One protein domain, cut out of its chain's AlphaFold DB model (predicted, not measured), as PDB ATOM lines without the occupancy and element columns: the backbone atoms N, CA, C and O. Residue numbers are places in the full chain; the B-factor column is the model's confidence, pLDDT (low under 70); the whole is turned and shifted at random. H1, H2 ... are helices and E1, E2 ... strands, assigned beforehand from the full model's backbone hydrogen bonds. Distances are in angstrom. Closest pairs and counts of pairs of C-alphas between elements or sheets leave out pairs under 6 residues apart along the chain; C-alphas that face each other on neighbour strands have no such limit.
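This is residues 473 to 567 of the 577 residues of an uncharacterized protein of Reticulomyxa filosa (UniProt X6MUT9). A twisted sheet of four strands curls round one helix, H1, which covers one of its faces in two layers; the small hairpin E2 and E3 makes an arm away from this sheet. At the tip of the long hairpin E5 and E6, residues 547 to 552 stick out. The printed part has 95 residues, with one named helix and six named strands in the order E1 E2 E3 E4 H1 E5 E6, class mixed; the sheet, order E4 E1 E6 E5, is mixed too. The whole is only just loose, close to compact, with a radius of gyration of the C-alphas of 15.0 A, and elongated, 52 by 33 by 22 A.

E1, residues 473 to 481, is an inner strand. E2, residues 491 to 494, and E3, residues 500 to 503, form an antiparallel hairpin, with N 493 and O 501 2.8 A apart, within hydrogen-bond range. E3 runs on into E4, residues 506 to 508, at 77 degrees. E4 is antiparallel to E1, with N 476 and O 507 at 2.9 A. H1, residues 515 to 527, is on the sheet; its closest C-alphas to E4 are Cys 522 and Ala 507, 5.8 A. Every O i to N i+4 pair in H1 is within hydrogen-bond range. E5, residues 531 to 544, and E6, residues 555 to 566, form an antiparallel hairpin, with N 540 and O 559 at 2.8 A. E6 is parallel to E1, at 22 degrees, with N 475 and O 558 at 2.8 A. E4, H1 and E5 form a split strand-helix-strand unit, with E1 and E6 between its two strands in the sheet; its crossover is right-handed.

E1 begins at C-alpha 473 (131.548, 87.351, 1.763) and measures 26.2 A. H1 measures 18.0 A. E5, 31.0 A, bends by 86 degrees at residue 534. E6, 32.8 A, bends by 51 degrees at residue 563 and ends at C-alpha 566 (108.363, 75.054, -4.124).

The two C-alphas farthest apart, those of Glu 484 and His 549, are 51.8 A apart. The printed part has no cut and no long link. Its mean pLDDT is 92.9; residue 498 is under 70.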
ATOM      1  N   ARG A 473     132.242  88.640   1.847       95.25
ATOM      2  CA  ARG A 473     131.548  87.351   1.763       95.25
ATOM      3  C   ARG A 473     130.124  87.574   1.275       95.25
ATOM      4  O   ARG A 473     129.487  88.547   1.655       95.25
ATOM      5  N   SER A 474     129.615  86.671   0.444       97.50
ATOM      6  CA  SER A 474     128.221  86.708  -0.008       97.50
ATOM      7  C   SER A 474     127.440  85.543   0.588       97.50
ATOM      8  O   SER A 474     127.910  84.405   0.576       97.50
ATOM      9  N   HIS A 475     126.253  85.832   1.107       98.00
ATOM     10  CA  HIS A 475     125.319  84.878   1.692       98.00
ATOM     11  C   HIS A 475     123.969  84.990   0.992       98.00
ATOM     12  O   HIS A 475     123.521  86.085   0.663       98.00
ATOM     13  N   VAL A 476     123.306  83.860   0.789       98.50
ATOM     14  CA  VAL A 476     121.945  83.802   0.253       98.50
ATOM     15  C   VAL A 476     120.995  83.287   1.318       98.50
ATOM     16  O   VAL A 476     121.359  82.416   2.103       98.50
ATOM     17  N   HIS A 477     119.794  83.848   1.332       98.44
ATOM     18  CA  HIS A 477     118.682  83.519   2.218       98.44
ATOM     19  C   HIS A 477     117.460  83.276   1.341       98.44
ATOM     20  O   HIS A 477     117.206  84.063   0.430       98.44
ATOM     21  N   VAL A 478     116.698  82.213   1.588       98.38
ATOM     22  CA  VAL A 478     115.546  81.859   0.747       98.38
ATOM     23  C   VAL A 478     114.258  81.914   1.551       98.38
ATOM     24  O   VAL A 478     114.045  81.140   2.478       98.38
ATOM     25  N   ILE A 479     113.363  82.817   1.161       98.19
ATOM     26  CA  ILE A 479     111.996  82.902   1.668       98.19
ATOM     27  C   ILE A 479     111.131  82.038   0.757       98.19
ATOM     28  O   ILE A 479     110.689  82.475  -0.307       98.19
ATOM     29  N   LEU A 480     110.927  80.789   1.176       97.62
ATOM     30  CA  LEU A 480     110.117  79.823   0.445       97.62
ATOM     31  C   LEU A 480     108.666  79.887   0.924       97.62
ATOM     32  O   LEU A 480     108.390  79.569   2.084       97.62
ATOM     33  N   GLN A 481     107.751  80.277   0.037       96.12
ATOM     34  CA  GLN A 481     106.319  80.325   0.322       96.12
ATOM     35  C   GLN A 481     105.588  79.118  -0.273       96.12
ATOM     36  O   GLN A 481     105.813  78.717  -1.414       96.12
ATOM     37  N   ASP A 482     104.671  78.563   0.515       92.62
ATOM     38  CA  ASP A 482     103.661  77.622   0.047       92.62
ATOM     39  C   ASP A 482     102.584  78.380  -0.753       92.62
ATOM     40  O   ASP A 482     101.861  79.196  -0.156       92.62
ATOM     41  N   PRO A 483     102.454  78.127  -2.074       88.12
ATOM     42  CA  PRO A 483     101.517  78.847  -2.930       88.12
ATOM     43  C   PRO A 483     100.054  78.578  -2.555       88.12
ATOM     44  O   PRO A 483      99.188  79.394  -2.862       88.12
ATOM     45  N   GLU A 484      99.757  77.467  -1.876       89.81
ATOM     46  CA  GLU A 484      98.395  77.111  -1.469       89.81
ATOM     47  C   GLU A 484      98.080  77.579  -0.040       89.81
ATOM     48  O   GLU A 484      96.932  77.894   0.277       89.81
ATOM     49  N   GLY A 485      99.093  77.643   0.830       82.19
ATOM     50  CA  GLY A 485      98.901  77.798   2.273       82.19
ATOM     51  C   GLY A 485      99.285  79.142   2.890       82.19
ATOM     52  O   GLY A 485      99.032  79.322   4.080       82.19
ATOM     53  N   CYS A 486      99.921  80.071   2.161       87.25
ATOM     54  CA  CYS A 486     100.546  81.271   2.759       87.25
ATOM     55  C   CYS A 486     101.492  80.937   3.937       87.25
ATOM     56  O   CYS A 486     101.650  81.722   4.874       87.25
ATOM     57  N   ARG A 487     102.086  79.738   3.914       93.06
ATOM     58  CA  ARG A 487     103.050  79.260   4.910       93.06
ATOM     59  C   ARG A 487     104.459  79.502   4.393       93.06
ATOM     60  O   ARG A 487     104.672  79.491   3.185       93.06
ATOM     61  N   PHE A 488     105.400  79.684   5.308       96.44
ATOM     62  CA  PHE A 488     106.810  79.871   4.983       96.44
ATOM     63  C   PHE A 488     107.631  78.721   5.552       96.44
ATOM     64  O   PHE A 488     107.339  78.240   6.649       96.44
ATOM     65  N   LEU A 489     108.644  78.284   4.805       96.00
ATOM     66  CA  LEU A 489     109.615  77.311   5.295       96.00
ATOM     67  C   LEU A 489     110.593  77.992   6.259       96.00
ATOM     68  O   LEU A 489     111.193  79.010   5.919       96.00
ATOM     69  N   LEU A 490     110.784  77.384   7.426       97.25
ATOM     70  CA  LEU A 490     111.877  77.684   8.347       97.25
ATOM     71  C   LEU A 490     112.679  76.405   8.579       97.25
ATOM     72  O   LEU A 490     112.108  75.313   8.618       97.25
ATOM     73  N   VAL A 491     113.988  76.547   8.745       96.06
ATOM     74  CA  VAL A 491     114.900  75.463   9.113       96.06
ATOM     75  C   VAL A 491     115.297  75.622  10.574       96.06
ATOM     76  O   VAL A 491     115.536  76.729  11.049       96.06
ATOM     77  N   GLN A 492     115.338  74.514  11.306       95.25
ATOM     78  CA  GLN A 492     115.819  74.513  12.681       95.25
ATOM     79  C   GLN A 492     117.345  74.406  12.666       95.25
ATOM     80  O   GLN A 492     117.900  73.406  12.205       95.25
ATOM     81  N   VAL A 493     118.025  75.435  13.164       92.06
ATOM     82  CA  VAL A 493     119.481  75.455  13.283       92.06
ATOM     83  C   VAL A 493     119.866  74.659  14.524       92.06
ATOM     84  O   VAL A 493     119.518  75.011  15.651       92.06
ATOM     85  N   VAL A 494     120.583  73.557  14.318       89.88
ATOM     86  CA  VAL A 494     121.147  72.761  15.410       89.88
ATOM     87  C   VAL A 494     122.531  73.324  15.715       89.88
ATOM     88  O   VAL A 494     123.480  73.069  14.977       89.88
ATOM     89  N   SER A 495     122.629  74.135  16.767       87.88
ATOM     90  CA  SER A 495     123.905  74.652  17.271       87.88
ATOM     91  C   SER A 495     124.419  73.809  18.441       87.88
ATOM     92  O   SER A 495     123.629  73.256  19.210       87.88
ATOM     93  N   ASP A 496     125.742  73.770  18.628       85.88
ATOM     94  CA  ASP A 496     126.392  73.059  19.744       85.88
ATOM     95  C   ASP A 496     125.937  73.562  21.126       85.88
ATOM     96  O   ASP A 496     126.099  72.880  22.134       85.88
ATOM     97  N   LYS A 497     125.337  74.760  21.184       84.94
ATOM     98  CA  LYS A 497     124.821  75.375  22.413       84.94
ATOM     99  C   LYS A 497     123.389  74.950  22.761       84.94
ATOM    100  O   LYS A 497     122.785  75.560  23.638       84.94
ATOM    101  N   CYS A 498     122.825  73.949  22.079       59.84
ATOM    102  CA  CYS A 498     121.462  73.441  22.303       59.84
ATOM    103  C   CYS A 498     120.347  74.500  22.194       59.84
ATOM    104  O   CYS A 498     119.228  74.269  22.649       59.84
ATOM    105  N   GLN A 499     120.614  75.654  21.576       73.12
ATOM    106  CA  GLN A 499     119.581  76.645  21.308       73.12
ATOM    107  C   GLN A 499     118.888  76.276  19.998       73.12
ATOM    108  O   GLN A 499     119.507  76.260  18.933       73.12
ATOM    109  N   HIS A 500     117.607  75.925  20.103       79.06
ATOM    110  CA  HIS A 500     116.735  75.670  18.962       79.06
ATOM    111  C   HIS A 500     116.320  77.000  18.330       79.06
ATOM    112  O   HIS A 500     115.252  77.533  18.628       79.06
ATOM    113  N   GLU A 501     117.178  77.541  17.472       91.62
ATOM    114  CA  GLU A 501     116.860  78.719  16.671       91.62
ATOM    115  C   GLU A 501     116.233  78.289  15.339       91.62
ATOM    116  O   GLU A 501     116.622  77.278  14.748       91.62
ATOM    117  N   TYR A 502     115.225  79.030  14.881       94.50
ATOM    118  CA  TYR A 502     114.628  78.840  13.563       94.50
ATOM    119  C   TYR A 502     115.096  79.961  12.650       94.50
ATOM    120  O   TYR A 502     114.938  81.133  12.991       94.50
ATOM    121  N   ASP A 503     115.614  79.599  11.485       96.31
ATOM    122  CA  ASP A 503     116.122  80.544  10.498       96.31
ATOM    123  C   ASP A 503     115.551  80.239   9.105       96.31
ATOM    124  O   ASP A 503     114.915  79.206   8.871       96.31
ATOM    125  N   LEU A 504     115.748  81.157   8.164       97.75
ATOM    126  CA  LEU A 504     115.523  80.898   6.749       97.75
ATOM    127  C   LEU A 504     116.593  79.935   6.225       97.75
ATOM    128  O   LEU A 504     117.743  80.015   6.665       97.75
ATOM    129  N   PRO A 505     116.270  79.086   5.233       98.00
ATOM    130  CA  PRO A 505     117.295  78.375   4.494       98.00
ATOM    131  C   PRO A 505     118.351  79.348   3.970       98.00
ATOM    132  O   PRO A 505     118.037  80.270   3.209       98.00
ATOM    133  N   ASN A 506     119.593  79.164   4.405       97.88
ATOM    134  CA  ASN A 506     120.688  80.044   4.027       97.88
ATOM    135  C   ASN A 506     122.007  79.304   3.786       97.88
ATOM    136  O   ASN A 506     122.262  78.226   4.330       97.88
ATOM    137  N   ALA A 507     122.840  79.874   2.918       97.75
ATOM    138  CA  ALA A 507     124.165  79.354   2.611       97.75
ATOM    139  C   ALA A 507     125.123  80.470   2.190       97.75
ATOM    140  O   ALA A 507     124.724  81.507   1.656       97.75
ATOM    141  N   ARG A 508     126.417  80.228   2.401       97.62
ATOM    142  CA  ARG A 508     127.481  81.048   1.822       97.62
ATOM    143  C   ARG A 508     127.659  80.687   0.349       97.62
ATOM    144  O   ARG A 508     127.788  79.506   0.028       97.62
ATOM    145  N   VAL A 509     127.732  81.707  -0.500       97.81
ATOM    146  CA  VAL A 509     127.983  81.571  -1.940       97.81
ATOM    147  C   VAL A 509     129.440  81.169  -2.148       97.81
ATOM    148  O   VAL A 509     130.345  81.838  -1.634       97.81
ATOM    149  N   GLN A 510     129.667  80.066  -2.857       97.69
ATOM    150  CA  GLN A 510     131.015  79.596  -3.174       97.69
ATOM    151  C   GLN A 510     131.614  80.348  -4.369       97.69
ATOM    152  O   GLN A 510     130.912  81.006  -5.138       97.69
ATOM    153  N   ILE A 511     132.939  80.252  -4.522       94.62
ATOM    154  CA  ILE A 511     133.619  80.704  -5.743       94.62
ATOM    155  C   ILE A 511     133.059  79.883  -6.914       94.62
ATOM    156  O   ILE A 511     132.790  78.693  -6.755       94.62
ATOM    157  N   ASP A 512     132.831  80.542  -8.048       96.19
ATOM    158  CA  ASP A 512     132.229  79.975  -9.266       96.19
ATOM    159  C   ASP A 512     130.754  79.547  -9.158       96.19
ATOM    160  O   ASP A 512     130.196  79.024 -10.119       96.19
ATOM    161  N   GLU A 513     130.083  79.834  -8.040       97.50
ATOM    162  CA  GLU A 513     128.651  79.585  -7.856       97.50
ATOM    163  C   GLU A 513     127.847  80.871  -8.100       97.50
ATOM    164  O   GLU A 513     128.204  81.969  -7.654       97.50
ATOM    165  N   THR A 514     126.744  80.779  -8.840       97.94
ATOM    166  CA  THR A 514     125.800  81.898  -8.960       97.94
ATOM    167  C   THR A 514     124.939  82.027  -7.701       97.94
ATOM    168  O   THR A 514     124.735  81.072  -6.957       97.94
ATOM    169  N   LEU A 515     124.388  83.221  -7.452       98.25
ATOM    170  CA  LEU A 515     123.510  83.449  -6.294       98.25
ATOM    171  C   LEU A 515     122.271  82.537  -6.317       98.25
ATOM    172  O   LEU A 515     121.831  82.070  -5.272       98.25
ATOM    173  N   THR A 516     121.727  82.278  -7.506       98.12
ATOM    174  CA  THR A 516     120.571  81.397  -7.706       98.12
ATOM    175  C   THR A 516     120.931  79.934  -7.466       98.12
ATOM    176  O   THR A 516     120.227  79.270  -6.714       98.12
ATOM    177  N   GLU A 517     122.067  79.457  -7.989       98.19
ATOM    178  CA  GLU A 517     122.547  78.089  -7.729       98.19
ATOM    179  C   GLU A 517     122.809  77.862  -6.236       98.19
ATOM    180  O   GLU A 517     122.400  76.838  -5.689       98.19
ATOM    181  N   ALA A 518     123.431  78.828  -5.549       98.38
ATOM    182  CA  ALA A 518     123.664  78.752  -4.108       98.38
ATOM    183  C   ALA A 518     122.345  78.656  -3.319       98.38
ATOM    184  O   ALA A 518     122.254  77.898  -2.350       98.38
ATOM    185  N   ALA A 519     121.318  79.407  -3.733       98.25
ATOM    186  CA  ALA A 519     120.000  79.415  -3.102       98.25
ATOM    187  C   ALA A 519     119.248  78.090  -3.323       98.25
ATOM    188  O   ALA A 519     118.776  77.487  -2.358       98.25
ATOM    189  N   GLU A 520     119.196  77.596  -4.561       97.81
ATOM    190  CA  GLU A 520     118.580  76.308  -4.909       97.81
ATOM    191  C   GLU A 520     119.262  75.148  -4.178       97.81
ATOM    192  O   GLU A 520     118.613  74.363  -3.484       97.81
ATOM    193  N   LYS A 521     120.595  75.087  -4.248       97.94
ATOM    194  CA  LYS A 521     121.404  74.057  -3.587       97.94
ATOM    195  C   LYS A 521     121.264  74.093  -2.069       97.94
ATOM    196  O   LYS A 521     121.274  73.038  -1.437       97.94
ATOM    197  N   CYS A 522     121.140  75.279  -1.473       97.62
ATOM    198  CA  CYS A 522     120.899  75.432  -0.041       97.62
ATOM    199  C   CYS A 522     119.575  74.781   0.376       97.62
ATOM    200  O   CYS A 522     119.574  73.941   1.278       97.62
ATOM    201  N   VAL A 523     118.471  75.115  -0.301       97.12
ATOM    202  CA  VAL A 523     117.151  74.567   0.040       97.12
ATOM    203  C   VAL A 523     117.080  73.071  -0.251       97.12
ATOM    204  O   VAL A 523     116.608  72.312   0.595       97.12
ATOM    205  N   ALA A 524     117.639  72.621  -1.376       95.94
ATOM    206  CA  ALA A 524     117.737  71.200  -1.688       95.94
ATOM    207  C   ALA A 524     118.510  70.440  -0.596       95.94
ATOM    208  O   ALA A 524     118.079  69.378  -0.150       95.94
ATOM    209  N   LYS A 525     119.618  71.004  -0.098       96.12
ATOM    210  CA  LYS A 525     120.437  70.384   0.952       96.12
ATOM    211  C   LYS A 525     119.769  70.388   2.330       96.12
ATOM    212  O   LYS A 525     119.910  69.411   3.059       96.12
ATOM    213  N   GLN A 526     119.110  71.481   2.718       95.56
ATOM    214  CA  GLN A 526     118.563  71.648   4.073       95.56
ATOM    215  C   GLN A 526     117.145  71.090   4.228       95.56
ATOM    216  O   GLN A 526     116.799  70.615   5.306       95.56
ATOM    217  N   ALA A 527     116.335  71.136   3.169       94.56
ATOM    218  CA  ALA A 527     114.930  70.742   3.209       94.56
ATOM    219  C   ALA A 527     114.578  69.585   2.260       94.56
ATOM    220  O   ALA A 527     113.497  69.017   2.391       94.56
ATOM    221  N   GLY A 528     115.454  69.218   1.316       94.31
ATOM    222  CA  GLY A 528     115.158  68.174   0.328       94.31
ATOM    223  C   GLY A 528     114.067  68.577  -0.668       94.31
ATOM    224  O   GLY A 528     113.315  67.721  -1.129       94.31
ATOM    225  N   ILE A 529     113.935  69.878  -0.946       93.94
ATOM    226  CA  ILE A 529     112.885  70.448  -1.798       93.94
ATOM    227  C   ILE A 529     113.531  71.210  -2.954       93.94
ATOM    228  O   ILE A 529     114.416  72.036  -2.733       93.94
ATOM    229  N   ASP A 530     113.035  70.970  -4.167       94.94
ATOM    230  CA  ASP A 530     113.345  71.795  -5.333       94.94
ATOM    231  C   ASP A 530     112.479  73.060  -5.327       94.94
ATOM    232  O   ASP A 530     111.272  73.013  -5.054       94.94
ATOM    233  N   ILE A 531     113.090  74.192  -5.659       96.50
ATOM    234  CA  ILE A 531     112.445  75.505  -5.629       96.50
ATOM    235  C   ILE A 531     112.470  76.166  -7.005       96.50
ATOM    236  O   ILE A 531     113.349  75.891  -7.817       96.50
ATOM    237  N   ASP A 532     111.525  77.069  -7.231       96.81
ATOM    238  CA  ASP A 532     111.487  77.990  -8.360       96.81
ATOM    239  C   ASP A 532     111.653  79.421  -7.831       96.81
ATOM    240  O   ASP A 532     110.760  79.978  -7.177       96.81
ATOM    241  N   ILE A 533     112.836  80.000  -8.053       98.00
ATOM    242  CA  ILE A 533     113.174  81.347  -7.585       98.00
ATOM    243  C   ILE A 533     112.424  82.377  -8.429       98.00
ATOM    244  O   ILE A 533     112.626  82.499  -9.636       98.00
ATOM    245  N   LYS A 534     111.603  83.190  -7.770       97.75
ATOM    246  CA  LYS A 534     110.784  84.221  -8.418       97.75
ATOM    247  C   LYS A 534     111.480  85.576  -8.503       97.75
ATOM    248  O   LYS A 534     111.173  86.365  -9.392       97.75
ATOM    249  N   GLY A 535     112.402  85.865  -7.586       96.75
ATOM    250  CA  GLY A 535     113.151  87.119  -7.595       96.75
ATOM    251  C   GLY A 535     113.890  87.407  -6.293       96.75
ATOM    252  O   GLY A 535     113.809  86.649  -5.330       96.75
ATOM    253  N   ILE A 536     114.615  88.525  -6.269       98.19
ATOM    254  CA  ILE A 536     115.293  89.043  -5.074       98.19
ATOM    255  C   ILE A 536     114.334  89.995  -4.353       98.19
ATOM    256  O   ILE A 536     113.799  90.913  -4.969       98.19
ATOM    257  N   ILE A 537     114.135  89.783  -3.054       97.56
ATOM    258  CA  ILE A 537     113.320  90.639  -2.183       97.56
ATOM    259  C   ILE A 537     114.176  91.751  -1.576       97.56
ATOM    260  O   ILE A 537     113.778  92.913  -1.562       97.56
ATOM    261  N   GLU A 538     115.339  91.392  -1.033       97.19
ATOM    262  CA  GLU A 538     116.148  92.298  -0.222       97.19
ATOM    263  C   GLU A 538     117.639  91.998  -0.397       97.19
ATOM    264  O   GLU A 538     118.046  90.847  -0.558       97.19
ATOM    265  N   ILE A 539     118.465  93.045  -0.349       97.81
ATOM    266  CA  ILE A 539     119.923  92.936  -0.284       97.81
ATOM    267  C   ILE A 539     120.380  93.714   0.947       97.81
ATOM    268  O   ILE A 539     120.123  94.914   1.046       97.81
ATOM    269  N   ARG A 540     121.062  93.050   1.884       97.12
ATOM    270  CA  ARG A 540     121.646  93.690   3.071       97.12
ATOM    271  C   ARG A 540     123.160  93.653   3.006       97.12
ATOM    272  O   ARG A 540     123.745  92.626   2.687       97.12
ATOM    273  N   HIS A 541     123.780  94.769   3.360       96.12
ATOM    274  CA  HIS A 541     125.216  94.847   3.581       96.12
ATOM    275  C   HIS A 541     125.468  94.956   5.083       96.12
ATOM    276  O   HIS A 541     125.059  95.933   5.714       96.12
ATOM    277  N   ILE A 542     126.109  93.940   5.650       92.69
ATOM    278  CA  ILE A 542     126.491  93.882   7.056       92.69
ATOM    279  C   ILE A 542     127.991  94.142   7.133       92.69
ATOM    280  O   ILE A 542     128.802  93.413   6.565       92.69
ATOM    281  N   VAL A 543     128.351  95.218   7.825       91.38
ATOM    282  CA  VAL A 543     129.742  95.589   8.073       91.38
ATOM    283  C   VAL A 543     130.071  95.195   9.503       91.38
ATOM    284  O   VAL A 543     129.659  95.879  10.439       91.38
ATOM    285  N   ASN A 544     130.801  94.095   9.668       83.69
ATOM    286  CA  ASN A 544     131.300  93.685  10.973       83.69
ATOM    287  C   ASN A 544     132.707  94.252  11.151       83.69
ATOM    288  O   ASN A 544     133.676  93.711  10.627       83.69
ATOM    289  N   GLN A 545     132.786  95.377  11.865       84.38
ATOM    290  CA  GLN A 545     134.040  95.964  12.331       84.38
ATOM    291  C   GLN A 545     134.252  95.554  13.784       84.38
ATOM    292  O   GLN A 545     133.532  96.001  14.683       84.38
ATOM    293  N   PHE A 546     135.235  94.697  14.017       78.88
ATOM    294  CA  PHE A 546     135.748  94.427  15.344       78.88
ATOM    295  C   PHE A 546     136.688  95.572  15.746       78.88
ATOM    296  O   PHE A 546     137.265  96.270  14.916       78.88
ATOM    297  N   GLY A 547     136.793  95.840  17.051       81.44
ATOM    298  CA  GLY A 547     137.614  96.946  17.553       81.44
ATOM    299  C   GLY A 547     139.067  96.879  17.059       81.44
ATOM    300  O   GLY A 547     139.543  95.815  16.667       81.44
ATOM    301  N   LYS A 548     139.791  98.007  17.156       81.25
ATOM    302  CA  LYS A 548     141.152  98.256  16.610       81.25
ATOM    303  C   LYS A 548     142.201  97.147  16.810       81.25
ATOM    304  O   LYS A 548     143.224  97.160  16.139       81.25
ATOM    305  N   HIS A 549     141.979  96.219  17.735       84.50
ATOM    306  CA  HIS A 549     142.898  95.129  18.044       84.50
ATOM    307  C   HIS A 549     142.653  93.840  17.238       84.50
ATOM    308  O   HIS A 549     143.531  92.988  17.226       84.50
ATOM    309  N   ASN A 550     141.524  93.702  16.525       78.44
ATOM    310  CA  ASN A 550     141.130  92.461  15.843       78.44
ATOM    311  C   ASN A 550     140.795  92.653  14.352       78.44
ATOM    312  O   ASN A 550     139.859  92.039  13.849       78.44
ATOM    313  N   LEU A 551     141.608  93.427  13.622       76.06
ATOM    314  CA  LEU A 551     141.441  93.678  12.175       76.06
ATOM    315  C   LEU A 551     141.310  92.394  11.329       76.06
ATOM    316  O   LEU A 551     140.697  92.401  10.269       76.06
ATOM    317  N   ARG A 552     141.861  91.262  11.792       76.81
ATOM    318  CA  ARG A 552     141.742  89.961  11.102       76.81
ATOM    319  C   ARG A 552     140.323  89.397  11.076       76.81
ATOM    320  O   ARG A 552     140.046  88.520  10.261       76.81
ATOM    321  N   ASN A 553     139.461  89.871  11.967       80.19
ATOM    322  CA  ASN A 553     138.074  89.444  12.043       80.19
ATOM    323  C   ASN A 553     137.138  90.426  11.342       80.19
ATOM    324  O   ASN A 553     135.941  90.162  11.304       80.19
ATOM    325  N   ASP A 554     137.650  91.522  10.781       85.19
ATOM    326  CA  ASP A 554     136.823  92.442  10.013       85.19
ATOM    327  C   ASP A 554     136.437  91.779   8.695       85.19
ATOM    328  O   ASP A 554     137.282  91.320   7.921       85.19
ATOM    329  N   PHE A 555     135.137  91.704   8.439       87.88
ATOM    330  CA  PHE A 555     134.619  91.207   7.176       87.88
ATOM    331  C   PHE A 555     133.347  91.955   6.790       87.88
ATOM    332  O   PHE A 555     132.555  92.397   7.629       87.88
ATOM    333  N   HIS A 556     133.157  92.084   5.482       92.75
ATOM    334  CA  HIS A 556     131.922  92.581   4.896       92.75
ATOM    335  C   HIS A 556     131.069  91.387   4.485       92.75
ATOM    336  O   HIS A 556     131.564  90.500   3.792       92.75
ATOM    337  N   GLU A 557     129.796  91.357   4.869       96.00
ATOM    338  CA  GLU A 557     128.851  90.349   4.388       96.00
ATOM    339  C   GLU A 557     127.754  90.995   3.552       96.00
ATOM    340  O   GLU A 557     127.086  91.941   3.967       96.00
ATOM    341  N   MET A 558     127.553  90.461   2.356       97.56
ATOM    342  CA  MET A 558     126.457  90.807   1.464       97.56
ATOM    343  C   MET A 558     125.422  89.688   1.519       97.56
ATOM    344  O   MET A 558     125.686  88.573   1.081       97.56
ATOM    345  N   HIS A 559     124.246  89.976   2.063       98.00
ATOM    346  CA  HIS A 559     123.146  89.032   2.213       98.00
ATOM    347  C   HIS A 559     122.100  89.293   1.134       98.00
ATOM    348  O   HIS A 559     121.588  90.406   1.026       98.00
ATOM    349  N   PHE A 560     121.756  88.266   0.366       98.25
ATOM    350  CA  PHE A 560     120.755  88.314  -0.694       98.25
ATOM    351  C   PHE A 560     119.551  87.464  -0.290       98.25
ATOM    352  O   PHE A 560     119.691  86.261  -0.087       98.25
ATOM    353  N   TYR A 561     118.376  88.075  -0.180       98.44
ATOM    354  CA  TYR A 561     117.132  87.401   0.182       98.44
ATOM    355  C   TYR A 561     116.309  87.135  -1.076       98.44
ATOM    356  O   TYR A 561     115.867  88.074  -1.737       98.44
ATOM    357  N   PHE A 562     116.094  85.866  -1.406       98.56
ATOM    358  CA  PHE A 562     115.298  85.425  -2.549       98.56
ATOM    359  C   PHE A 562     113.875  85.059  -2.131       98.56
ATOM    360  O   PHE A 562     113.677  84.404  -1.111       98.56
ATOM    361  N   TYR A 563     112.892  85.444  -2.945       98.25
ATOM    362  CA  TYR A 563     111.552  84.860  -2.922       98.25
ATOM    363  C   TYR A 563     111.546  83.615  -3.803       98.25
ATOM    364  O   TYR A 563     111.976  83.675  -4.961       98.25
ATOM    365  N   ALA A 564     111.031  82.509  -3.282       97.88
ATOM    366  CA  ALA A 564     110.870  81.283  -4.044       97.88
ATOM    367  C   ALA A 564     109.548  80.590  -3.713       97.88
ATOM    368  O   ALA A 564     108.977  80.761  -2.633       97.88
ATOM    369  N   GLU A 565     109.094  79.759  -4.642       96.31
ATOM    370  CA  GLU A 565     107.968  78.843  -4.458       96.31
ATOM    371  C   GLU A 565     108.475  77.414  -4.647       96.31
ATOM    372  O   GLU A 565     109.395  77.185  -5.430       96.31
ATOM    373  N   TYR A 566     107.925  76.436  -3.927       91.56
ATOM    374  CA  TYR A 566     108.363  75.054  -4.124       91.56
ATOM    375  C   TYR A 566     107.784  74.481  -5.420       91.56
ATOM    376  O   TYR A 566     106.625  74.717  -5.776       91.56
ATOM    377  N   THR A 567     108.563  73.646  -6.101       88.44
ATOM    378  CA  THR A 567     108.093  72.933  -7.287       88.44
ATOM    379  C   THR A 567     107.275  71.727  -6.819       88.44
ATOM    380  O   THR A 567     107.767  70.883  -6.070       88.44
TER     381      THR A 567